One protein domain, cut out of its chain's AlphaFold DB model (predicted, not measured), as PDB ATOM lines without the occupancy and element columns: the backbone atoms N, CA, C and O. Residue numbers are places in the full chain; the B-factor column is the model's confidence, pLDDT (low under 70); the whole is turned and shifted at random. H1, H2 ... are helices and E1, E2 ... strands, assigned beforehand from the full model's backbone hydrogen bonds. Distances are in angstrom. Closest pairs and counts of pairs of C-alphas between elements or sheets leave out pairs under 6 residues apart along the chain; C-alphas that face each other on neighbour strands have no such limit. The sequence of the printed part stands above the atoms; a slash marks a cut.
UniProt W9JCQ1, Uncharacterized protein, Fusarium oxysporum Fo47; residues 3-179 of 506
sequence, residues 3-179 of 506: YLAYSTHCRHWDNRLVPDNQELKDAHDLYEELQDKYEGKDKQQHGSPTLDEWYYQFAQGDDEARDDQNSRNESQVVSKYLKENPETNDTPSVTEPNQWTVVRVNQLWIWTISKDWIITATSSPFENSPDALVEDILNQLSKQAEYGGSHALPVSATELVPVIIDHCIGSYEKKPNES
ATOM      1  N   TYR A   3      17.975  22.134 -13.865       91.81
ATOM      2  CA  TYR A   3      18.817  21.100 -13.264       91.81
ATOM      3  C   TYR A   3      18.313  19.712 -13.656       91.81
ATOM      4  O   TYR A   3      17.134  19.533 -13.965       91.81
ATOM      5  N   LEU A   4      19.225  18.743 -13.684       91.62
ATOM      6  CA  LEU A   4      18.925  17.380 -14.106       91.62
ATOM      7  C   LEU A   4      18.585  16.520 -12.889       91.62
ATOM      8  O   LEU A   4      19.185  16.673 -11.825       91.62
ATOM      9  N   ALA A   5      17.644  15.598 -13.057       87.00
ATOM     10  CA  ALA A   5      17.325  14.579 -12.065       87.00
ATOM     11  C   ALA A   5      17.029  13.243 -12.756       87.00
ATOM     12  O   ALA A   5      16.414  13.219 -13.823       87.00
ATOM     13  N   TYR A   6      17.440  12.141 -12.129       85.31
ATOM     14  CA  TYR A   6      16.872  10.828 -12.432       85.31
ATOM     15  C   TYR A   6      15.470  10.739 -11.820       85.31
ATOM     16  O   TYR A   6      15.216  11.326 -10.768       85.31
ATOM     17  N   SER A   7      14.566  10.029 -12.484       80.25
ATOM     18  CA  SER A   7      13.204   9.777 -12.006       80.25
ATOM     19  C   SER A   7      12.668   8.504 -12.650       80.25
ATOM     20  O   SER A   7      12.979   8.204 -13.805       80.25
ATOM     21  N   THR A   8      11.839   7.768 -11.920       79.19
ATOM     22  CA  THR A   8      11.037   6.676 -12.465       79.19
ATOM     23  C   THR A   8       9.915   7.261 -13.324       79.19
ATOM     24  O   THR A   8       9.178   8.147 -12.893       79.19
ATOM     25  N   HIS A   9       9.782   6.787 -14.557       78.19
ATOM     26  CA  HIS A   9       8.698   7.136 -15.471       78.19
ATOM     27  C   HIS A   9       7.750   5.947 -15.630       78.19
ATOM     28  O   HIS A   9       8.182   4.796 -15.577       78.19
ATOM     29  N   CYS A  10       6.467   6.231 -15.848       73.44
ATOM     30  CA  CYS A  10       5.425   5.236 -16.077       73.44
ATOM     31  C   CYS A  10       4.602   5.656 -17.302       73.44
ATOM     32  O   CYS A  10       4.171   6.806 -17.354       73.44
ATOM     33  N   ARG A  11       4.381   4.767 -18.286       69.06
ATOM     34  CA  ARG A  11       3.637   5.122 -19.522       69.06
ATOM     35  C   ARG A  11       2.158   5.403 -19.245       69.06
ATOM     36  O   ARG A  11       1.577   6.296 -19.854       69.06
ATOM     37  N   HIS A  12       1.538   4.611 -18.375       65.88
ATOM     38  CA  HIS A  12       0.212   4.890 -17.827       65.88
ATOM     39  C   HIS A  12       0.051   4.194 -16.482       65.88
ATOM     40  O   HIS A  12       0.525   3.071 -16.319       65.88
ATOM     41  N   TRP A  13      -0.670   4.779 -15.527       60.88
ATOM     42  CA  TRP A  13      -0.977   4.028 -14.314       60.88
ATOM     43  C   TRP A  13      -1.969   2.881 -14.602       60.88
ATOM     44  O   TRP A  13      -3.032   3.095 -15.191       60.88
ATOM     45  N   ASP A  14      -1.647   1.654 -14.178       58.78
ATOM     46  CA  ASP A  14      -2.587   0.524 -14.135       58.78
ATOM     47  C   ASP A  14      -2.319  -0.353 -12.914       58.78
ATOM     48  O   ASP A  14      -1.267  -0.977 -12.782       58.78
ATOM     49  N   ASN A  15      -3.337  -0.475 -12.062       56.53
ATOM     50  CA  ASN A  15      -3.328  -1.327 -10.871       56.53
ATOM     51  C   ASN A  15      -3.176  -2.833 -11.193       56.53
ATOM     52  O   ASN A  15      -3.059  -3.642 -10.278       56.53
ATOM     53  N   ARG A  16      -3.243  -3.235 -12.471       54.69
ATOM     54  CA  ARG A  16      -2.977  -4.605 -12.946       54.69
ATOM     55  C   ARG A  16      -1.543  -4.825 -13.416       54.69
ATOM     56  O   ARG A  16      -1.118  -5.976 -13.469       54.69
ATOM     57  N   LEU A  17      -0.849  -3.758 -13.813       53.44
ATOM     58  CA  LEU A  17       0.535  -3.808 -14.289       53.44
ATOM     59  C   LEU A  17       1.535  -3.416 -13.202       53.44
ATOM     60  O   LEU A  17       2.694  -3.774 -13.351       53.44
ATOM     61  N   VAL A  18       1.081  -2.710 -12.158       55.72
ATOM     62  CA  VAL A  18       1.887  -2.252 -11.016       55.72
ATOM     63  C   VAL A  18       1.155  -2.559  -9.696       55.72
ATOM     64  O   VAL A  18       0.405  -1.711  -9.201       55.72
ATOM     65  N   PRO A  19       1.296  -3.771  -9.122       53.62
ATOM     66  CA  PRO A  19       0.637  -4.140  -7.868       53.62
ATOM     67  C   PRO A  19       1.371  -3.639  -6.613       53.62
ATOM     68  O   PRO A  19       0.714  -3.373  -5.609       53.62
ATOM     69  N   ASP A  20       2.705  -3.518  -6.664       55.47
ATOM     70  CA  ASP A  20       3.556  -3.494  -5.457       55.47
ATOM     71  C   ASP A  20       4.213  -2.136  -5.125       55.47
ATOM     72  O   ASP A  20       4.856  -2.022  -4.082       55.47
ATOM     73  N   ASN A  21       4.045  -1.081  -5.939       65.19
ATOM     74  CA  ASN A  21       4.620   0.246  -5.652       65.19
ATOM     75  C   ASN A  21       3.557   1.325  -5.370       65.19
ATOM     76  O   ASN A  21       3.264   2.190  -6.199       65.19
ATOM     77  N   GLN A  22       2.981   1.261  -4.167       68.00
ATOM     78  CA  GLN A  22       1.976   2.216  -3.685       68.00
ATOM     79  C   GLN A  22       2.534   3.646  -3.531       68.00
ATOM     80  O   GLN A  22       1.799   4.601  -3.744       68.00
ATOM     81  N   GLU A  23       3.825   3.818  -3.225       68.00
ATOM     82  CA  GLU A  23       4.431   5.153  -3.076       68.00
ATOM     83  C   GLU A  23       4.546   5.889  -4.421       68.00
ATOM     84  O   GLU A  23       4.185   7.064  -4.505       68.00
ATOM     85  N   LEU A  24       4.962   5.195  -5.491       67.50
ATOM     86  CA  LEU A  24       4.919   5.741  -6.856       67.50
ATOM     87  C   LEU A  24       3.487   6.022  -7.316       67.50
ATOM     88  O   LEU A  24       3.266   6.989  -8.045       67.50
ATOM     89  N   LYS A  25       2.515   5.208  -6.887       70.25
ATOM     90  CA  LYS A  25       1.103   5.444  -7.193       70.25
ATOM     91  C   LYS A  25       0.613   6.751  -6.596       70.25
ATOM     92  O   LYS A  25       0.101   7.603  -7.312       70.25
ATOM     93  N   ASP A  26       0.789   6.898  -5.287       72.75
ATOM     94  CA  ASP A  26       0.329   8.069  -4.550       72.75
ATOM     95  C   ASP A  26       1.050   9.340  -5.035       72.75
ATOM     96  O   ASP A  26       0.521  10.439  -4.891       72.75
ATOM     97  N   ALA A  27       2.248   9.205  -5.619       69.38
ATOM     98  CA  ALA A  27       2.982  10.297  -6.254       69.38
ATOM     99  C   ALA A  27       2.426  10.669  -7.632       69.38
ATOM    100  O   ALA A  27       2.177  11.844  -7.893       69.38
ATOM    101  N   HIS A  28       2.173   9.672  -8.483       72.38
ATOM    102  CA  HIS A  28       1.534   9.860  -9.782       72.38
ATOM    103  C   HIS A  28       0.143  10.492  -9.625       72.38
ATOM    104  O   HIS A  28      -0.138  11.526 -10.225       72.38
ATOM    105  N   ASP A  29      -0.708   9.916  -8.773       74.44
ATOM    106  CA  ASP A  29      -2.076  10.389  -8.550       74.44
ATOM    107  C   ASP A  29      -2.091  11.816  -7.951       74.44
ATOM    108  O   ASP A  29      -2.924  12.635  -8.340       74.44
ATOM    109  N   LEU A  30      -1.132  12.166  -7.077       75.25
ATOM    110  CA  LEU A  30      -0.967  13.538  -6.574       75.25
ATOM    111  C   LEU A  30      -0.456  14.507  -7.655       75.25
ATOM    112  O   LEU A  30      -0.905  15.652  -7.706       75.25
ATOM    113  N   TYR A  31       0.477  14.080  -8.508       73.62
ATOM    114  CA  TYR A  31       1.020  14.898  -9.596       73.62
ATOM    115  C   TYR A  31      -0.048  15.213 -10.657       73.62
ATOM    116  O   TYR A  31      -0.131  16.350 -11.127       73.62
ATOM    117  N   GLU A  32      -0.913  14.246 -10.973       74.81
ATOM    118  CA  GLU A  32      -2.088  14.446 -11.830       74.81
ATOM    119  C   GLU A  32      -3.152  15.329 -11.142       74.81
ATOM    120  O   GLU A  32      -3.601  16.293 -11.757       74.81
ATOM    121  N   GLU A  33      -3.485  15.127  -9.850       77.94
ATOM    122  CA  GLU A  33      -4.404  16.041  -9.127       77.94
ATOM    123  C   GLU A  33      -3.870  17.484  -9.132       77.94
ATOM    124  O   GLU A  33      -4.628  18.442  -9.302       77.94
ATOM    125  N   LEU A  34      -2.556  17.663  -8.961       75.81
ATOM    126  CA  LEU A  34      -1.916  18.972  -9.045       75.81
ATOM    127  C   LEU A  34      -2.029  19.567 -10.454       75.81
ATOM    128  O   LEU A  34      -2.344  20.752 -10.556       75.81
ATOM    129  N   GLN A  35      -1.825  18.787 -11.519       74.62
ATOM    130  CA  GLN A  35      -2.055  19.258 -12.889       74.62
ATOM    131  C   GLN A  35      -3.508  19.689 -13.109       74.62
ATOM    132  O   GLN A  35      -3.736  20.857 -13.421       74.62
ATOM    133  N   ASP A  36      -4.491  18.828 -12.843       77.12
ATOM    134  CA  ASP A  36      -5.923  19.133 -13.013       77.12
ATOM    135  C   ASP A  36      -6.348  20.389 -12.230       77.12
ATOM    136  O   ASP A  36      -7.056  21.277 -12.717       77.12
ATOM    137  N   LYS A  37      -5.891  20.506 -10.981       79.75
ATOM    138  CA  LYS A  37      -6.234  21.611 -10.076       79.75
ATOM    139  C   LYS A  37      -5.614  22.938 -10.489       79.75
ATOM    140  O   LYS A  37      -6.184  24.000 -10.191       79.75
ATOM    141  N   TYR A  38      -4.457  22.903 -11.145       72.94
ATOM    142  CA  TYR A  38      -3.771  24.085 -11.655       72.94
ATOM    143  C   TYR A  38      -3.906  24.270 -13.171       72.94
ATOM    144  O   TYR A  38      -3.436  25.284 -13.682       72.94
ATOM    145  N   GLU A  39      -4.682  23.433 -13.859       70.06
ATOM    146  CA  GLU A  39      -5.115  23.686 -15.228       70.06
ATOM    147  C   GLU A  39      -6.002  24.949 -15.278       70.06
ATOM    148  O   GLU A  39      -6.834  25.227 -14.394       70.06
ATOM    149  N   GLY A  40      -5.783  25.796 -16.287       67.69
ATOM    150  CA  GLY A  40      -6.568  27.010 -16.489       67.69
ATOM    151  C   GLY A  40      -5.849  28.119 -17.252       67.69
ATOM    152  O   GLY A  40      -4.628  28.233 -17.252       67.69
ATOM    153  N   LYS A  41      -6.640  28.998 -17.873       55.34
ATOM    154  CA  LYS A  41      -6.176  30.010 -18.840       55.34
ATOM    155  C   LYS A  41      -5.180  31.048 -18.294       55.34
ATOM    156  O   LYS A  41      -4.462  31.650 -19.085       55.34
ATOM    157  N   ASP A  42      -5.146  31.226 -16.973       65.69
ATOM    158  CA  ASP A  42      -4.294  32.184 -16.251       65.69
ATOM    159  C   ASP A  42      -3.355  31.497 -15.235       65.69
ATOM    160  O   ASP A  42      -2.752  32.159 -14.390       65.69
ATOM    161  N   LYS A  43      -3.241  30.162 -15.280       65.75
ATOM    162  CA  LYS A  43      -2.392  29.374 -14.381       65.75
ATOM    163  C   LYS A  43      -1.293  28.690 -15.190       65.75
ATOM    164  O   LYS A  43      -1.546  27.743 -15.925       65.75
ATOM    165  N   GLN A  44      -0.060  29.171 -15.054       64.44
ATOM    166  CA  GLN A  44       1.097  28.532 -15.674       64.44
ATOM    167  C   GLN A  44       1.785  27.620 -14.655       64.44
ATOM    168  O   GLN A  44       2.477  28.097 -13.758       64.44
ATOM    169  N   GLN A  45       1.584  26.311 -14.794       68.56
ATOM    170  CA  GLN A  45       2.316  25.308 -14.024       68.56
ATOM    171  C   GLN A  45       3.627  24.953 -14.726       68.56
ATOM    172  O   GLN A  45       3.703  24.874 -15.952       68.56
ATOM    173  N   HIS A  46       4.665  24.717 -13.930       75.12
ATOM    174  CA  HIS A  46       5.932  24.181 -14.398       75.12
ATOM    175  C   HIS A  46       6.122  22.785 -13.800       75.12
ATOM    176  O   HIS A  46       6.519  22.645 -12.644       75.12
ATOM    177  N   GLY A  47       5.786  21.764 -14.587       76.69
ATOM    178  CA  GLY A  47       5.986  20.365 -14.214       76.69
ATOM    179  C   GLY A  47       7.458  19.940 -14.234       76.69
ATOM    180  O   GLY A  47       8.371  20.771 -14.319       76.69
ATOM    181  N   SER A  48       7.665  18.627 -14.186       83.00
ATOM    182  CA  SER A  48       8.969  17.960 -14.278       83.00
ATOM    183  C   SER A  48       9.111  17.273 -15.650       83.00
ATOM    184  O   SER A  48       8.884  16.065 -15.752       83.00
ATOM    185  N   PRO A  49       9.399  18.012 -16.740       88.19
ATOM    186  CA  PRO A  49       9.467  17.429 -18.078       88.19
ATOM    187  C   PRO A  49      10.655  16.470 -18.220       88.19
ATOM    188  O   PRO A  49      11.720  16.688 -17.636       88.19
ATOM    189  N   THR A  50      10.499  15.429 -19.031       91.19
ATOM    190  CA  THR A  50      11.622  14.621 -19.533       91.19
ATOM    191  C   THR A  50      12.540  15.429 -20.470       91.19
ATOM    192  O   THR A  50      12.239  16.573 -20.818       91.19
ATOM    193  N   LEU A  51      13.679  14.857 -20.893       92.94
ATOM    194  CA  LEU A  51      14.591  15.496 -21.858       92.94
ATOM    195  C   LEU A  51      13.870  15.971 -23.135       92.94
ATOM    196  O   LEU A  51      13.960  17.149 -23.487       92.94
ATOM    197  N   ASP A  52      13.132  15.082 -23.806       91.50
ATOM    198  CA  ASP A  52      12.387  15.423 -25.020       91.50
ATOM    199  C   ASP A  52      11.252  16.415 -24.748       91.50
ATOM    200  O   ASP A  52      11.098  17.364 -25.511       91.50
ATOM    201  N   GLU A  53      10.492  16.256 -23.660       90.50
ATOM    202  CA  GLU A  53       9.402  17.173 -23.271       90.50
ATOM    203  C   GLU A  53       9.892  18.594 -22.962       90.50
ATOM    204  O   GLU A  53       9.156  19.564 -23.135       90.50
ATOM    205  N   TRP A  54      11.136  18.733 -22.499       91.81
ATOM    206  CA  TRP A  54      11.748  20.029 -22.227       91.81
ATOM    207  C   TRP A  54      12.235  20.733 -23.505       91.81
ATOM    208  O   TRP A  54      12.243  21.965 -23.566       91.81
ATOM    209  N   TYR A  55      12.646  19.972 -24.524       91.62
ATOM    210  CA  TYR A  55      13.255  20.503 -25.749       91.62
ATOM    211  C   TYR A  55      12.281  20.623 -26.933       91.62
ATOM    212  O   TYR A  55      12.354  21.582 -27.708       91.62
ATOM    213  N   TYR A  56      11.370  19.662 -27.087       88.31
ATOM    214  CA  TYR A  56      10.397  19.590 -28.173       88.31
ATOM    215  C   TYR A  56       9.003  20.040 -27.723       88.31
ATOM    216  O   TYR A  56       8.617  19.928 -26.565       88.31
ATOM    217  N   GLN A  57       8.220  20.559 -28.671       84.81
ATOM    218  CA  GLN A  57       6.835  20.963 -28.438       84.81
ATOM    219  C   GLN A  57       5.894  19.881 -28.968       84.81
ATOM    220  O   GLN A  57       5.662  19.802 -30.175       84.81
ATOM    221  N   PHE A  58       5.354  19.065 -28.065       82.31
ATOM    222  CA  PHE A  58       4.330  18.070 -28.383       82.31
ATOM    223  C   PHE A  58       2.942  18.721 -28.441       82.31
ATOM    224  O   PHE A  58       2.610  19.598 -27.639       82.31
ATOM    225  N   ALA A  59       2.127  18.316 -29.418       78.00
ATOM    226  CA  ALA A  59       0.776  18.838 -29.585       78.00
ATOM    227  C   ALA A  59      -0.176  18.175 -28.577       78.00
ATOM    228  O   ALA A  59      -0.530  17.006 -28.711       78.00
ATOM    229  N   GLN A  60      -0.606  18.930 -27.565       68.44
ATOM    230  CA  GLN A  60      -1.587  18.453 -26.590       68.44
ATOM    231  C   GLN A  60      -2.932  18.170 -27.282       68.44
ATOM    232  O   GLN A  60      -3.520  19.064 -27.892       68.44
ATOM    233  N   GLY A  61      -3.411  16.926 -27.176       68.12
ATOM    234  CA  GLY A  61      -4.663  16.465 -27.789       68.12
ATOM    235  C   GLY A  61      -4.521  15.740 -29.135       68.12
ATOM    236  O   GLY A  61      -5.543  15.426 -29.740       68.12
ATOM    237  N   ASP A  62      -3.297  15.463 -29.595       82.62
ATOM    238  CA  ASP A  62      -3.023  14.568 -30.725       82.62
ATOM    239  C   ASP A  62      -2.446  13.236 -30.211       82.62
ATOM    240  O   ASP A  62      -1.419  13.218 -29.525       82.62
ATOM    241  N   ASP A  63      -3.111  12.120 -30.521       83.69
ATOM    242  CA  ASP A  63      -2.654  10.787 -30.117       83.69
ATOM    243  C   ASP A  63      -1.323  10.414 -30.793       83.69
ATOM    244  O   ASP A  63      -0.473   9.813 -30.136       83.69
ATOM    245  N   GLU A  64      -1.069  10.841 -32.041       86.31
ATOM    246  CA  GLU A  64       0.218  10.584 -32.712       86.31
ATOM    247  C   GLU A  64       1.375  11.311 -32.004       86.31
ATOM    248  O   GLU A  64       2.465  10.759 -31.845       86.31
ATOM    249  N   ALA A  65       1.136  12.536 -31.520       85.00
ATOM    250  CA  ALA A  65       2.133  13.304 -30.774       85.00
ATOM    251  C   ALA A  65       2.416  12.702 -29.387       85.00
ATOM    252  O   ALA A  65       3.562  12.716 -28.932       85.00
ATOM    253  N   ARG A  66       1.388  12.152 -28.728       82.69
ATOM    254  CA  ARG A  66       1.517  11.475 -27.431       82.69
ATOM    255  C   ARG A  66       2.235  10.129 -27.555       82.69
ATOM    256  O   ARG A  66       3.036   9.788 -26.686       82.69
ATOM    257  N   ASP A  67       2.008   9.393 -28.639       84.44
ATOM    258  CA  ASP A  67       2.743   8.160 -28.932       84.44
ATOM    259  C   ASP A  67       4.220   8.438 -29.283       84.44
ATOM    260  O   ASP A  67       5.093   7.715 -28.798       84.44
ATOM    261  N   ASP A  68       4.539   9.511 -30.025       86.88
ATOM    262  CA  ASP A  68       5.935   9.936 -30.262       86.88
ATOM    263  C   ASP A  68       6.637  10.343 -28.951       86.88
ATOM    264  O   ASP A  68       7.739   9.869 -28.675       86.88
ATOM    265  N   GLN A  69       5.978  11.135 -28.096       87.81
ATOM    266  CA  GLN A  69       6.472  11.499 -26.758       87.81
ATOM    267  C   GLN A  69       6.772  10.254 -25.904       87.81
ATOM    268  O   GLN A  69       7.863  10.118 -25.348       87.81
ATOM    269  N   ASN A  70       5.833   9.304 -25.843       86.62
ATOM    270  CA  ASN A  70       5.989   8.052 -25.098       86.62
ATOM    271  C   ASN A  70       7.087   7.141 -25.665       86.62
ATOM    272  O   ASN A  70       7.759   6.443 -24.904       86.62
ATOM    273  N   SER A  71       7.252   7.122 -26.989       87.94
ATOM    274  CA  SER A  71       8.312   6.381 -27.677       87.94
ATOM    275  C   SER A  71       9.686   6.952 -27.317       87.94
ATOM    276  O   SER A  71      10.552   6.214 -26.850       87.94
ATOM    277  N   ARG A  72       9.842   8.281 -27.414       90.00
ATOM    278  CA  ARG A  72      11.062   9.020 -27.044       90.00
ATOM    279  C   ARG A  72      11.449   8.826 -25.583       90.00
ATOM    280  O   ARG A  72      12.585   8.461 -25.290       90.00
ATOM    281  N   ASN A  73      10.487   8.989 -24.673       89.75
ATOM    282  CA  ASN A  73      10.691   8.776 -23.242       89.75
ATOM    283  C   ASN A  73      11.166   7.346 -22.935       89.75
ATOM    284  O   ASN A  73      12.050   7.163 -22.095       89.75
ATOM    285  N   GLU A  74      10.622   6.329 -23.618       87.00
ATOM    286  CA  GLU A  74      11.079   4.941 -23.471       87.00
ATOM    287  C   GLU A  74      12.485   4.720 -24.053       87.00
ATOM    288  O   GLU A  74      13.268   3.940 -23.499       87.00
ATOM    289  N   SER A  75      12.812   5.402 -25.154       89.56
ATOM    290  CA  SER A  75      14.055   5.223 -25.903       89.56
ATOM    291  C   SER A  75      15.227   6.101 -25.451       89.56
ATOM    292  O   SER A  75      16.272   6.021 -26.094       89.56
ATOM    293  N   GLN A  76      15.101   6.889 -24.374       93.69
ATOM    294  CA  GLN A  76      16.218   7.696 -23.858       93.69
ATOM    295  C   GLN A  76      17.491   6.857 -23.643       93.69
ATOM    296  O   GLN A  76      17.423   5.702 -23.212       93.69
ATOM    297  N   VAL A  77      18.667   7.452 -23.855       93.88
ATOM    298  CA  VAL A  77      19.985   6.821 -23.652       93.88
ATOM    299  C   VAL A  77      20.112   6.190 -22.273       93.88
ATOM    300  O   VAL A  77      20.631   5.080 -22.148       93.88
ATOM    301  N   VAL A  78      19.620   6.869 -21.235       90.62
ATOM    302  CA  VAL A  78      19.620   6.346 -19.862       90.62
ATOM    303  C   VAL A  78      18.755   5.090 -19.749       90.62
ATOM    304  O   VAL A  78      19.241   4.067 -19.263       90.62
ATOM    305  N   SER A  79      17.525   5.134 -20.269       89.25
ATOM    306  CA  SER A  79      16.604   3.994 -20.320       89.25
ATOM    307  C   SER A  79      17.229   2.798 -21.044       89.25
ATOM    308  O   SER A  79      17.187   1.676 -20.541       89.25
ATOM    309  N   LYS A  80      17.847   3.030 -22.212       89.88
ATOM    310  CA  LYS A  80      18.522   1.995 -23.011       89.88
ATOM    311  C   LYS A  80      19.732   1.408 -22.286       89.88
ATOM    312  O   LYS A  80      19.839   0.190 -22.179       89.88
ATOM    313  N   TYR A  81      20.621   2.251 -21.756       89.06
ATOM    314  CA  TYR A  81      21.835   1.806 -21.070       89.06
ATOM    315  C   TYR A  81      21.520   0.922 -19.857       89.06
ATOM    316  O   TYR A  81      22.147  -0.125 -19.698       89.06
ATOM    317  N   LEU A  82      20.543   1.315 -19.032       83.44
ATOM    318  CA  LEU A  82      20.131   0.547 -17.852       83.44
ATOM    319  C   LEU A  82      19.450  -0.774 -18.249       83.44
ATOM    320  O   LEU A  82      19.806  -1.820 -17.707       83.44
ATOM    321  N   LYS A  83      18.572  -0.766 -19.268       82.25
ATOM    322  CA  LYS A  83      17.973  -1.990 -19.843       82.25
ATOM    323  C   LYS A  83      19.033  -2.964 -20.395       82.25
ATOM    324  O   LYS A  83      18.873  -4.174 -20.253       82.25
ATOM    325  N   GLU A  84      20.109  -2.467 -21.010       78.69
ATOM    326  CA  GLU A  84      21.211  -3.296 -21.533       78.69
ATOM    327  C   GLU A  84      22.195  -3.790 -20.448       78.69
ATOM    328  O   GLU A  84      22.909  -4.766 -20.686       78.69
ATOM    329  N   ASN A  85      22.263  -3.151 -19.271       70.31
ATOM    330  CA  ASN A  85      23.284  -3.414 -18.243       70.31
ATOM    331  C   ASN A  85      22.674  -3.618 -16.834       70.31
ATOM    332  O   ASN A  85      22.983  -2.850 -15.921       70.31
ATOM    333  N   PRO A  86      21.873  -4.678 -16.601       59.59
ATOM    334  CA  PRO A  86      21.157  -4.895 -15.333       59.59
ATOM    335  C   PRO A  86      22.059  -5.127 -14.104       59.59
ATOM    336  O   PRO A  86      21.578  -5.128 -12.974       59.59
ATOM    337  N   GLU A  87      23.378  -5.291 -14.271       56.66
ATOM    338  CA  GLU A  87      24.312  -5.348 -13.135       56.66
ATOM    339  C   GLU A  87      24.428  -4.012 -12.366       56.66
ATOM    340  O   GLU A  87      25.009  -3.991 -11.283       56.66
ATOM    341  N   THR A  88      23.836  -2.905 -12.843       55.06
ATOM    342  CA  THR A  88      23.757  -1.627 -12.100       55.06
ATOM    343  C   THR A  88      22.698  -1.593 -10.982       55.06
ATOM    344  O   THR A  88      22.399  -0.518 -10.473       55.06
ATOM    345  N   ASN A  89      22.178  -2.748 -10.549       46.25
ATOM    346  CA  ASN A  89      21.206  -2.913  -9.451       46.25
ATOM    347  C   ASN A  89      19.828  -2.253  -9.638       46.25
ATOM    348  O   ASN A  89      19.061  -2.193  -8.677       46.25
ATOM    349  N   ASP A  90      19.434  -1.929 -10.872       44.53
ATOM    350  CA  ASP A  90      18.040  -2.198 -11.232       44.53
ATOM    351  C   ASP A  90      17.930  -3.728 -11.222       44.53
ATOM    352  O   ASP A  90      18.384  -4.405 -12.148       44.53
ATOM    353  N   THR A  91      17.455  -4.297 -10.108       37.16
ATOM    354  CA  THR A  91      17.318  -5.749  -9.982       37.16
ATOM    355  C   THR A  91      16.527  -6.288 -11.170       37.16
ATOM    356  O   THR A  91      15.521  -5.685 -11.541       37.16
ATOM    357  N   PRO A  92      16.840  -7.489 -11.690       39.88
ATOM    358  CA  PRO A  92      15.911  -8.233 -12.534       39.88
ATOM    359  C   PRO A  92      14.746  -8.808 -11.698       39.88
ATOM    360  O   PRO A  92      14.299  -9.934 -11.912       39.88
ATOM    361  N   SER A  93      14.223  -8.021 -10.748       40.66
ATOM    362  CA  SER A  93      12.786  -7.964 -10.522       40.66
ATOM    363  C   SER A  93      12.170  -7.709 -11.886       40.66
ATOM    364  O   SER A  93      12.483  -6.694 -12.506       40.66
ATOM    365  N   VAL A  94      11.387  -8.684 -12.353       42.44
ATOM    366  CA  VAL A  94      10.571  -8.648 -13.571       42.44
ATOM    367  C   VAL A  94      10.185  -7.206 -13.867       42.44
ATOM    368  O   VAL A  94       9.351  -6.662 -13.151       42.44
ATOM    369  N   THR A  95      10.839  -6.574 -14.849       45.81
ATOM    370  CA  THR A  95      10.546  -5.179 -15.177       45.81
ATOM    371  C   THR A  95       9.095  -5.150 -15.606       45.81
ATOM    372  O   THR A  95       8.752  -5.673 -16.671       45.81
ATOM    373  N   GLU A  96       8.232  -4.615 -14.746       51.78
ATOM    374  CA  GLU A  96       6.840  -4.398 -15.096       51.78
ATOM    375  C   GLU A  96       6.867  -3.556 -16.374       51.78
ATOM    376  O   GLU A  96       7.578  -2.546 -16.403       51.78
ATOM    377  N   PRO A  97       6.192  -3.979 -17.463       60.00
ATOM    378  CA  PRO A  97       6.484  -3.538 -18.840       60.00
ATOM    379  C   PRO A  97       6.086  -2.078 -19.140       60.00
ATOM    380  O   PRO A  97       5.850  -1.701 -20.285       60.00
ATOM    381  N   ASN A  98       5.959  -1.279 -18.089       71.31
ATOM    382  CA  ASN A  98       5.301   0.002 -17.997       71.31
ATOM    383  C   ASN A  98       6.136   1.034 -17.210       71.31
ATOM    384  O   ASN A  98       5.824   2.216 -17.304       71.31
ATOM    385  N   GLN A  99       7.185   0.618 -16.475       75.88
ATOM    386  CA  GLN A  99       8.071   1.508 -15.706       75.88
ATOM    387  C   GLN A  99       9.531   1.446 -16.173       75.88
ATOM    388  O   GLN A  99      10.038   0.375 -16.511       75.88
ATOM    389  N   TRP A 100      10.220   2.592 -16.176       80.25
ATOM    390  CA  TRP A 100      11.659   2.684 -16.451       80.25
ATOM    391  C   TRP A 100      12.268   4.003 -15.944       80.25
ATOM    392  O   TRP A 100      11.570   4.999 -15.764       80.25
ATOM    393  N   THR A 101      13.584   4.027 -15.741       84.38
ATOM    394  CA  THR A 101      14.331   5.217 -15.296       84.38
ATOM    395  C   THR A 101      14.594   6.183 -16.458       84.38
ATOM    396  O   THR A 101      15.163   5.775 -17.468       84.38
ATOM    397  N   VAL A 102      14.251   7.466 -16.296       88.62
ATOM    398  CA  VAL A 102      14.511   8.558 -17.261       88.62
ATOM    399  C   VAL A 102      15.313   9.698 -16.631       88.62
ATOM    400  O   VAL A 102      15.434   9.790 -15.407       88.62
ATOM    401  N   VAL A 103      15.805  10.617 -17.468       91.12
ATOM    402  CA  VAL A 103      16.276  11.938 -17.027       91.12
ATOM    403  C   VAL A 103      15.183  12.983 -17.253       91.12
ATOM    404  O   VAL A 103      14.560  13.052 -18.318       91.12
ATOM    405  N   ARG A 104      14.965  13.819 -16.234       90.94
ATOM    406  CA  ARG A 104      14.065  14.978 -16.256       90.94
ATOM    407  C   ARG A 104      14.843  16.285 -16.100       90.94
ATOM    408  O   ARG A 104      15.908  16.314 -15.478       90.94
ATOM    409  N   VAL A 105      14.297  17.365 -16.658       92.25
ATOM    410  CA  VAL A 105      14.848  18.725 -16.581       92.25
ATOM    411  C   VAL A 105      13.938  19.589 -15.715       92.25
ATOM    412  O   VAL A 105      12.981  20.203 -16.182       92.25
ATOM    413  N   ASN A 106      14.255  19.651 -14.427       90.00
ATOM    414  CA  ASN A 106      13.529  20.478 -13.471       90.00
ATOM    415  C   ASN A 106      13.997  21.930 -13.529       90.00
ATOM    416  O   ASN A 106      15.137  22.219 -13.892       90.00
ATOM    417  N   GLN A 107      13.135  22.857 -13.121       89.88
ATOM    418  CA  GLN A 107      13.454  24.277 -13.047       89.88
ATOM    419  C   GLN A 107      13.453  24.754 -11.590       89.88
ATOM    420  O   GLN A 107      12.537  24.476 -10.825       89.88
ATOM    421  N   LEU A 108      14.489  25.506 -11.224       91.06
ATOM    422  CA  LEU A 108      14.635  26.211  -9.951       91.06
ATOM    423  C   LEU A 108      14.517  27.727 -10.177       91.06
ATOM    424  O   LEU A 108      15.227  28.298 -11.017       91.06
ATOM    425  N   TRP A 109      13.669  28.392  -9.397       91.44
ATOM    426  CA  TRP A 109      13.621  29.849  -9.254       91.44
ATOM    427  C   TRP A 109      14.195  30.250  -7.898       91.44
ATOM    428  O   TRP A 109      13.990  29.562  -6.900       91.44
ATOM    429  N   ILE A 110      14.915  31.370  -7.871       91.31
ATOM    430  CA  ILE A 110      15.565  31.905  -6.675       91.31
ATOM    431  C   ILE A 110      15.304  33.411  -6.626       91.31
ATOM    432  O   ILE A 110      15.583  34.119  -7.594       91.31
ATOM    433  N   TRP A 111      14.829  33.902  -5.484       91.81
ATOM    434  CA  TRP A 111      14.710  35.326  -5.182       91.81
ATOM    435  C   TRP A 111      15.468  35.638  -3.892       91.81
ATOM    436  O   TRP A 111      15.156  35.099  -2.832       91.81
ATOM    437  N   THR A 112      16.455  36.529  -3.966       88.56
ATOM    438  CA  THR A 112      17.175  37.046  -2.794       88.56
ATOM    439  C   THR A 112      16.515  38.329  -2.302       88.56
ATOM    440  O   THR A 112      16.420  39.299  -3.059       88.56
ATOM    441  N   ILE A 113      16.099  38.367  -1.036       89.62
ATOM    442  CA  ILE A 113      15.574  39.570  -0.382       89.62
ATOM    443  C   ILE A 113      16.592  40.013   0.671       89.62
ATOM    444  O   ILE A 113      16.866  39.290   1.630       89.62
ATOM    445  N   SER A 114      17.152  41.218   0.504       86.00
ATOM    446  CA  SER A 114      18.317  41.676   1.281       86.00
ATOM    447  C   SER A 114      19.503  40.697   1.127       86.00
ATOM    448  O   SER A 114      19.664  40.065   0.082       86.00
ATOM    449  N   LYS A 115      20.355  40.594   2.149       83.81
ATOM    450  CA  LYS A 115      21.456  39.626   2.267       83.81
ATOM    451  C   LYS A 115      21.081  38.390   3.090       83.81
ATOM    452  O   LYS A 115      21.916  37.505   3.258       83.81
ATOM    453  N   ASP A 116      19.852  38.344   3.595       85.50
ATOM    454  CA  ASP A 116      19.474  37.500   4.732       85.50
ATOM    455  C   ASP A 116      18.448  36.424   4.346       85.50
ATOM    456  O   ASP A 116      18.393  35.374   4.979       85.50
ATOM    457  N   TRP A 117      17.657  36.657   3.291       87.94
ATOM    458  CA  TRP A 117      16.561  35.775   2.890       87.94
ATOM    459  C   TRP A 117      16.726  35.286   1.453       87.94
ATOM    460  O   TRP A 117      16.913  36.078   0.525       87.94
ATOM    461  N   ILE A 118      16.576  33.976   1.269       90.06
ATOM    462  CA  ILE A 118      16.349  33.346  -0.032       90.06
ATOM    463  C   ILE A 118      14.936  32.772  -0.026       90.06
ATOM    464  O   ILE A 118      14.551  32.079   0.913       90.06
ATOM    465  N   ILE A 119      14.185  33.035  -1.090       90.56
ATOM    466  CA  ILE A 119      12.984  32.283  -1.443       90.56
ATOM    467  C   ILE A 119      13.343  31.428  -2.656       90.56
ATOM    468  O   ILE A 119      13.850  31.953  -3.649       90.56
ATOM    469  N   THR A 120      13.088  30.126  -2.580       88.62
ATOM    470  CA  THR A 120      13.230  29.189  -3.699       88.62
ATOM    471  C   THR A 120      11.873  28.624  -4.097       88.62
ATOM    472  O   THR A 120      10.979  28.486  -3.264       88.62
ATOM    473  N   ALA A 121      11.731  28.276  -5.370       87.31
ATOM    474  CA  ALA A 121      10.659  27.422  -5.867       87.31
ATOM    475  C   ALA A 121      11.245  26.430  -6.873       87.31
ATOM    476  O   ALA A 121      12.189  26.771  -7.588       87.31
ATOM    477  N   THR A 122      10.686  25.231  -6.944       85.38
ATOM    478  CA  THR A 122      11.140  24.121  -7.790       85.38
ATOM    479  C   THR A 122       9.973  23.585  -8.623       85.38
ATOM    480  O   THR A 122       8.807  23.768  -8.268       85.38
ATOM    481  N   SER A 123      10.272  22.959  -9.766       80.69
ATOM    482  CA  SER A 123       9.314  22.095 -10.472       80.69
ATOM    483  C   SER A 123       8.789  21.020  -9.520       80.69
ATOM    484  O   SER A 123       9.584  20.421  -8.797       80.69
ATOM    485  N   SER A 124       7.486  20.733  -9.551       67.31
ATOM    486  CA  SER A 124       6.898  19.654  -8.745       67.31
ATOM    487  C   SER A 124       7.588  18.316  -9.056       67.31
ATOM    488  O   SER A 124       7.545  17.903 -10.219       67.31
ATOM    489  N   PRO A 125       8.227  17.640  -8.079       61.72
ATOM    490  CA  PRO A 125       8.813  16.326  -8.313       61.72
ATOM    491  C   PRO A 125       7.715  15.301  -8.627       61.72
ATOM    492  O   PRO A 125       6.606  15.381  -8.101       61.72
ATOM    493  N   PHE A 126       8.029  14.356  -9.515       55.72
ATOM    494  CA  PHE A 126       7.113  13.292  -9.949       55.72
ATOM    495  C   PHE A 126       7.023  12.134  -8.939       55.72
ATOM    496  O   PHE A 126       6.071  11.362  -8.948       55.72
ATOM    497  N   GLU A 127       8.016  12.016  -8.058       54.00
ATOM    498  CA  GLU A 127       8.034  11.078  -6.937       54.00
ATOM    499  C   GLU A 127       7.729  11.861  -5.653       54.00
ATOM    500  O   GLU A 127       8.224  12.977  -5.484       54.00
ATOM    501  N   ASN A 128       6.950  11.283  -4.728       44.56
ATOM    502  CA  ASN A 128       6.494  11.918  -3.476       44.56
ATOM    503  C   ASN A 128       7.622  12.214  -2.460       44.56
ATOM    504  O   ASN A 128       7.355  12.492  -1.289       44.56
ATOM    505  N   SER A 129       8.886  12.169  -2.885       47.12
ATOM    506  CA  SER A 129      10.015  12.622  -2.082       47.12
ATOM    507  C   SER A 129       9.846  14.106  -1.719       47.12
ATOM    508  O   SER A 129       9.608  14.915  -2.626       47.12
ATOM    509  N   PRO A 130      10.012  14.503  -0.442       49.91
ATOM    510  CA  PRO A 130      10.177  15.915  -0.100       49.91
ATOM    511  C   PRO A 130      11.344  16.497  -0.907       49.91
ATOM    512  O   PRO A 130      12.330  15.798  -1.113       49.91
ATOM    513  N   ASP A 131      11.194  17.743  -1.379       61.06
ATOM    514  CA  ASP A 131      12.034  18.416  -2.391       61.06
ATOM    515  C   ASP A 131      13.515  17.990  -2.337       61.06
ATOM    516  O   ASP A 131      14.324  18.565  -1.601       61.06
ATOM    517  N   ALA A 132      13.856  16.944  -3.104       69.44
ATOM    518  CA  ALA A 132      15.100  16.196  -2.921       69.44
ATOM    519  C   ALA A 132      16.332  17.081  -3.132       69.44
ATOM    520  O   ALA A 132      17.364  16.877  -2.498       69.44
ATOM    521  N   LEU A 133      16.187  18.125  -3.955       78.00
ATOM    522  CA  LEU A 133      17.179  19.173  -4.160       78.00
ATOM    523  C   LEU A 133      17.540  19.892  -2.849       78.00
ATOM    524  O   LEU A 133      18.715  20.136  -2.586       78.00
ATOM    525  N   VAL A 134      16.548  20.232  -2.023       80.19
ATOM    526  CA  VAL A 134      16.754  20.938  -0.751       80.19
ATOM    527  C   VAL A 134      17.446  20.025   0.255       80.19
ATOM    528  O   VAL A 134      18.438  20.436   0.860       80.19
ATOM    529  N   GLU A 135      16.983  18.781   0.402       80.69
ATOM    530  CA  GLU A 135      17.636  17.805   1.284       80.69
ATOM    531  C   GLU A 135      19.070  17.509   0.835       80.69
ATOM    532  O   GLU A 135      19.983  17.473   1.658       80.69
ATOM    533  N   ASP A 136      19.308  17.364  -0.467       81.00
ATOM    534  CA  ASP A 136      20.632  17.135  -1.036       81.00
ATOM    535  C   ASP A 136      21.599  18.309  -0.817       81.00
ATOM    536  O   ASP A 136      22.770  18.089  -0.490       81.00
ATOM    537  N   ILE A 137      21.129  19.554  -0.957       85.19
ATOM    538  CA  ILE A 137      21.925  20.757  -0.670       85.19
ATOM    539  C   ILE A 137      22.250  20.835   0.826       85.19
ATOM    540  O   ILE A 137      23.405  21.066   1.192       85.19
ATOM    541  N   LEU A 138      21.271  20.590   1.703       85.12
ATOM    542  CA  LEU A 138      21.484  20.565   3.154       85.12
ATOM    543  C   LEU A 138      22.455  19.448   3.567       85.12
ATOM    544  O   LEU A 138      23.346  19.690   4.378       85.12
ATOM    545  N   ASN A 139      22.347  18.265   2.958       84.06
ATOM    546  CA  ASN A 139      23.250  17.134   3.171       84.06
ATOM    547  C   ASN A 139      24.666  17.380   2.623       84.06
ATOM    548  O   ASN A 139      25.635  16.837   3.153       84.06
ATOM    549  N   GLN A 140      24.824  18.181   1.567       83.19
ATOM    550  CA  GLN A 140      26.143  18.620   1.104       83.19
ATOM    551  C   GLN A 140      26.767  19.622   2.086       83.19
ATOM    552  O   GLN A 140      27.945  19.495   2.423       83.19
ATOM    553  N   LEU A 141      25.982  20.590   2.569       84.12
ATOM    554  CA  LEU A 141      26.433  21.597   3.532       84.12
ATOM    555  C   LEU A 141      26.784  20.982   4.898       84.12
ATOM    556  O   LEU A 141      27.805  21.353   5.477       84.12
ATOM    557  N   SER A 142      26.003  20.015   5.391       83.44
ATOM    558  CA  SER A 142      26.305  19.305   6.643       83.44
ATOM    559  C   SER A 142      27.611  18.516   6.538       83.44
ATOM    560  O   SER A 142      28.499  18.700   7.367       83.44
ATOM    561  N   LYS A 143      27.802  17.746   5.457       82.06
ATOM    562  CA  LYS A 143      29.070  17.054   5.170       82.06
ATOM    563  C   LYS A 143      30.245  18.034   5.103       82.06
ATOM    564  O   LYS A 143      31.288  17.775   5.694       82.06
ATOM    565  N   GLN A 144      30.096  19.180   4.431       79.81
ATOM    566  CA  GLN A 144      31.153  20.198   4.371       79.81
ATOM    567  C   GLN A 144      31.533  20.732   5.766       79.81
ATOM    568  O   GLN A 144      32.715  20.972   6.020       79.81
ATOM    569  N   ALA A 145      30.559  20.877   6.671       78.56
ATOM    570  CA  ALA A 145      30.797  21.253   8.064       78.56
ATOM    571  C   ALA A 145      31.523  20.147   8.857       78.56
ATOM    572  O   ALA A 145      32.478  20.433   9.576       78.56
ATOM    573  N   GLU A 146      31.101  18.889   8.703       79.44
ATOM    574  CA  GLU A 146      31.667  17.724   9.400       79.44
ATOM    575  C   GLU A 146      33.117  17.429   8.997       79.44
ATOM    576  O   GLU A 146      33.957  17.165   9.857       79.44
ATOM    577  N   TYR A 147      33.441  17.508   7.702       69.81
ATOM    578  CA  TYR A 147      34.784  17.203   7.195       69.81
ATOM    579  C   TYR A 147      35.822  18.312   7.448       69.81
ATOM    580  O   TYR A 147      36.980  18.156   7.056       69.81
ATOM    581  N   GLY A 148      35.450  19.420   8.106       58.25
ATOM    582  CA  GLY A 148      36.391  20.461   8.543       58.25
ATOM    583  C   GLY A 148      37.163  21.135   7.402       58.25
ATOM    584  O   GLY A 148      38.305  21.558   7.589       58.25
ATOM    585  N   GLY A 149      36.570  21.192   6.205       59.53
ATOM    586  CA  GLY A 149      37.215  21.745   5.017       59.53
ATOM    587  C   GLY A 149      37.489  23.246   5.137       59.53
ATOM    588  O   GLY A 149      36.746  23.989   5.773       59.53
ATOM    589  N   SER A 150      38.521  23.732   4.445       55.25
ATOM    590  CA  SER A 150      38.909  25.154   4.414       55.25
ATOM    591  C   SER A 150      37.921  26.087   3.686       55.25
ATOM    592  O   SER A 150      38.225  27.260   3.475       55.25
ATOM    593  N   HIS A 151      36.748  25.585   3.293       59.72
ATOM    594  CA  HIS A 151      35.662  26.363   2.707       59.72
ATOM    595  C   HIS A 151      34.647  26.718   3.794       59.72
ATOM    596  O   HIS A 151      33.924  25.845   4.278       59.72
ATOM    597  N   ALA A 152      34.584  28.002   4.152       63.97
ATOM    598  CA  ALA A 152      33.574  28.516   5.067       63.97
ATOM    599  C   ALA A 152      32.159  28.148   4.583       63.97
ATOM    600  O   ALA A 152      31.874  28.196   3.384       63.97
ATOM    601  N   LEU A 153      31.283  27.786   5.522       79.31
ATOM    602  CA  LEU A 153      29.853  27.673   5.244       79.31
ATOM    603  C   LEU A 153      29.317  29.049   4.818       79.31
ATOM    604  O   LEU A 153      29.762  30.052   5.382       79.31
ATOM    605  N   PRO A 154      28.372  29.117   3.864       82.06
ATOM    606  CA  PRO A 154      27.819  30.387   3.413       82.06
ATOM    607  C   PRO A 154      27.090  31.084   4.569       82.06
ATOM    608  O   PRO A 154      26.131  30.541   5.118       82.06
ATOM    609  N   VAL A 155      27.538  32.286   4.940       84.25
ATOM    610  CA  VAL A 155      26.962  33.060   6.060       84.25
ATOM    611  C   VAL A 155      25.899  34.066   5.616       84.25
ATOM    612  O   VAL A 155      25.274  34.717   6.451       84.25
ATOM    613  N   SER A 156      25.688  34.206   4.306       87.75
ATOM    614  CA  SER A 156      24.728  35.135   3.710       87.75
ATOM    615  C   SER A 156      23.973  34.504   2.538       87.75
ATOM    616  O   SER A 156      24.475  33.598   1.869       87.75
ATOM    617  N   ALA A 157      22.789  35.034   2.223       86.62
ATOM    618  CA  ALA A 157      22.023  34.653   1.035       86.62
ATOM    619  C   ALA A 157      22.861  34.793  -0.250       86.62
ATOM    620  O   ALA A 157      22.804  33.947  -1.139       86.62
ATOM    621  N   THR A 158      23.693  35.836  -0.323       85.12
ATOM    622  CA  THR A 158      24.601  36.094  -1.450       85.12
ATOM    623  C   THR A 158      25.711  35.055  -1.619       85.12
ATOM    624  O   THR A 158      26.182  34.875  -2.737       85.12
ATOM    625  N   GLU A 159      26.113  34.357  -0.556       87.38
ATOM    626  CA  GLU A 159      27.081  33.250  -0.623       87.38
ATOM    627  C   GLU A 159      26.398  31.900  -0.866       87.38
ATOM    628  O   GLU A 159      26.956  31.040  -1.545       87.38
ATOM    629  N   LEU A 160      25.180  31.714  -0.349       88.69
ATOM    630  CA  LEU A 160      24.426  30.472  -0.506       88.69
ATOM    631  C   LEU A 160      23.876  30.295  -1.934       88.69
ATOM    632  O   LEU A 160      23.854  29.173  -2.432       88.69
ATOM    633  N   VAL A 161      23.494  31.372  -2.636       90.56
ATOM    634  CA  VAL A 161      23.004  31.269  -4.028       90.56
ATOM    635  C   VAL A 161      24.023  30.619  -4.982       90.56
ATOM    636  O   VAL A 161      23.630  29.670  -5.661       90.56
ATOM    637  N   PRO A 162      25.307  31.034  -5.043       89.25
ATOM    638  CA  PRO A 162      26.325  30.324  -5.820       89.25
ATOM    639  C   PRO A 162      26.416  28.828  -5.497       89.25
ATOM    640  O   PRO A 162      26.450  28.025  -6.422       89.25
ATOM    641  N   VAL A 163      26.355  28.440  -4.215       88.81
ATOM    642  CA  VAL A 163      26.409  27.025  -3.794       88.81
ATOM    643  C   VAL A 163      25.208  26.228  -4.316       88.81
ATOM    644  O   VAL A 163      25.380  25.115  -4.806       88.81
ATOM    645  N   ILE A 164      24.000  26.801  -4.268       91.06
ATOM    646  CA  ILE A 164      22.789  26.186  -4.839       91.06
ATOM    647  C   ILE A 164      22.939  26.008  -6.361       91.06
ATOM    648  O   ILE A 164      22.619  24.953  -6.905       91.06
ATOM    649  N   ILE A 165      23.458  27.023  -7.058       92.06
ATOM    650  CA  ILE A 165      23.662  26.991  -8.513       92.06
ATOM    651  C   ILE A 165      24.731  25.965  -8.912       92.06
ATOM    652  O   ILE A 165      24.509  25.204  -9.854       92.06
ATOM    653  N   ASP A 166      25.841  25.886  -8.177       90.31
ATOM    654  CA  ASP A 166      26.872  24.865  -8.377       90.31
ATOM    655  C   ASP A 166      26.351  23.448  -8.085       90.31
ATOM    656  O   ASP A 166      26.718  22.518  -8.800       90.31
ATOM    657  N   HIS A 167      25.436  23.268  -7.122       89.81
ATOM    658  CA  HIS A 167      24.751  21.986  -6.911       89.81
ATOM    659  C   HIS A 167      23.876  21.601  -8.116       89.81
ATOM    660  O   HIS A 167      23.953  20.475  -8.610       89.81
ATOM    661  N   CYS A 168      23.084  22.542  -8.645       91.69
ATOM    662  CA  CYS A 168      22.263  22.325  -9.841       91.69
ATOM    663  C   CYS A 168      23.097  21.963 -11.083       91.69
ATOM    664  O   CYS A 168      22.676  21.117 -11.872       91.69
ATOM    665  N   ILE A 169      24.277  22.565 -11.252       93.19
ATOM    666  CA  ILE A 169      25.224  22.225 -12.330       93.19
ATOM    667  C   ILE A 169      25.859  20.852 -12.077       93.19
ATOM    668  O   ILE A 169      25.919  20.012 -12.973       93.19
ATOM    669  N   GLY A 170      26.272  20.598 -10.834       90.38
ATOM    670  CA  GLY A 170      26.866  19.338 -10.395       90.38
ATOM    671  C   GLY A 170      25.955  18.119 -10.559       90.38
ATOM    672  O   GLY A 170      26.468  17.005 -10.588       90.38
ATOM    673  N   SER A 171      24.638  18.301 -10.737       89.88
ATOM    674  CA  SER A 171      23.682  17.212 -11.007       89.88
ATOM    675  C   SER A 171      24.046  16.336 -12.215       89.88
ATOM    676  O   SER A 171      23.709  15.156 -12.225       89.88
ATOM    677  N   TYR A 172      24.800  16.863 -13.188       93.06
ATOM    678  CA  TYR A 172      25.322  16.096 -14.325       93.06
ATOM    679  C   TYR A 172      26.345  15.015 -13.917       93.06
ATOM    680  O   TYR A 172      26.333  13.907 -14.457       93.06
ATOM    681  N   GLU A 173      27.203  15.326 -12.938       90.62
ATOM    682  CA  GLU A 173      28.266  14.440 -12.428       90.62
ATOM    683  C   GLU A 173      27.913  13.738 -11.117       90.62
ATOM    684  O   GLU A 173      28.620  12.837 -10.653       90.62
ATOM    685  N   LYS A 174      26.810  14.142 -10.495       85.56
ATOM    686  CA  LYS A 174      26.335  13.553  -9.256       85.56
ATOM    687  C   LYS A 174      25.878  12.117  -9.506       85.56
ATOM    688  O   LYS A 174      25.071  11.846 -10.392       85.56
ATOM    689  N   LYS A 175      26.371  11.190  -8.685       82.19
ATOM    690  CA  LYS A 175      25.817   9.834  -8.612       82.19
ATOM    691  C   LYS A 175      24.545   9.850  -7.757       82.19
ATOM    692  O   LYS A 175      24.566  10.507  -6.712       82.19
ATOM    693  N   PRO A 176      23.472   9.142  -8.148       73.62
ATOM    694  CA  PRO A 176      22.313   8.940  -7.283       73.62
ATOM    695  C   PRO A 176      22.709   8.308  -5.943       73.62
ATOM    696  O   PRO A 176      23.717   7.607  -5.848       73.62
ATOM    697  N   ASN A 177      21.900   8.536  -4.905       63.25
ATOM    698  CA  ASN A 177      22.129   7.943  -3.580       63.25
ATOM    699  C   ASN A 177      21.896   6.415  -3.567       63.25
ATOM    700  O   ASN A 177      22.325   5.731  -2.639       63.25
ATOM    701  N   GLU A 178      21.256   5.871  -4.605       62.56
ATOM    702  CA  GLU A 178      21.108   4.435  -4.835       62.56
ATOM    703  C   GLU A 178      22.454   3.770  -5.144       62.56
ATOM    704  O   GLU A 178      23.164   4.110  -6.096       62.56
ATOM    705  N   SER A 179      22.803   2.767  -4.339       51.09
ATOM    706  CA  SER A 179      24.059   2.040  -4.474       51.09
ATOM    707  C   SER A 179      24.170   1.350  -5.837       51.09
ATOM    708  O   SER A 179      23.433   0.401  -6.103       51.09
TER     709      SER A 179
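Overview. This is residues 3 to 179 of the 506 residues of an uncharacterized protein of Fusarium oxysporum Fo47 (UniProt W9JCQ1). A long, narrow, twisted ribbon of three antiparallel strands runs through the body: E1 pairs with one half of the long strand E2, and E3 folds back on the other half as a hairpin. H2, H3 and H4 gather about the E1 half, H6 runs along E3 with H5 close to it, and H1 only grazes the ribbon near E1, its residues 36 to 38 sticking out with the loop to residue 44. The printed part has 177 residues with six named helices and three strands, along the chain E1 H1 H2 H3 H4 E2 E3 H5 H6, the sheet order being E1 E2 E3. The class is mixed, helices and strands; the whole is only just compact, close to loose, with a radius of gyration of the C-alphas of 18.6 A and spans of 51 by 47 by 28 A.

Arrangement. E1, residues 3 to 10, is an edge strand, antiparallel to E2, residues 99 to 113; N 5 and O 104 are within hydrogen-bond range at 3.1 A. H1, residues 22 to 38, only grazes the sheet with its residues 24 to 28. H2, residues 51 to 55, has its Leu 51 C-alpha 5.7 A from that of Arg 104 in E2, their closest pair. H3, residues 63 to 75, touches H2 with residues 69 to 73 alone, the closest C-alphas being those of Asp 52 and Arg 72, 6.8 A. H4, residues 77 to 84, comes closest to E2 at the C-alphas of Ser 79 and Thr 101, 5.6 A, and H2 and H4 lie on opposite faces of the sheet. E3, residues 117 to 122, forms a hairpin with E2; N 111 and O 119 are 2.9 A apart, within hydrogen-bond range. The pairing is staggered: E2 pairs with E1 over residues 99 to 106 and with E3 over 108 to 113. H5, residues 132 to 146, only grazes the sheet with residues 132 to 134. H6, residues 157 to 170, lies over E3 at a height over the sheet of 8.1 A, along the strands at 14 degrees on the local plane. H5 and H6 are close but not clearly touching, the closest C-alphas being those of Ile 137 and Ile 164, 6.9 A. Every O i to N i+4 pair is within hydrogen-bond range in H1, H2, H3, H4 and H5, and 8 of 10 are in H6.

Along the chain. E1 begins at C-alpha 3, (18.817, 21.100, -13.264), and bends by 56 degrees at residue 6. From first to last C-alpha H1 measures 24.0 A, H3 18.1 A, H5 20.7 A and H6 19.7 A. E2 measures 41.7 A, ends at C-alpha 113, (15.574, 39.570, -0.382), and bends by 53 degrees at residue 102. H6 ends at C-alpha 170, (26.866, 19.338, -10.395).

Size, cuts and confidence. The two C-alphas farthest apart are those of Asp 62 and Gly 148, 55.9 A. The printed part has no cut. The links E1 to H1, H1 to H2 and H4 to E2 are long, and residues 146 to 151 stand free. The mean pLDDT of the printed part is 76.7; among the residues under 70 are 11 to 24, 86 to 97 and 124 to 132.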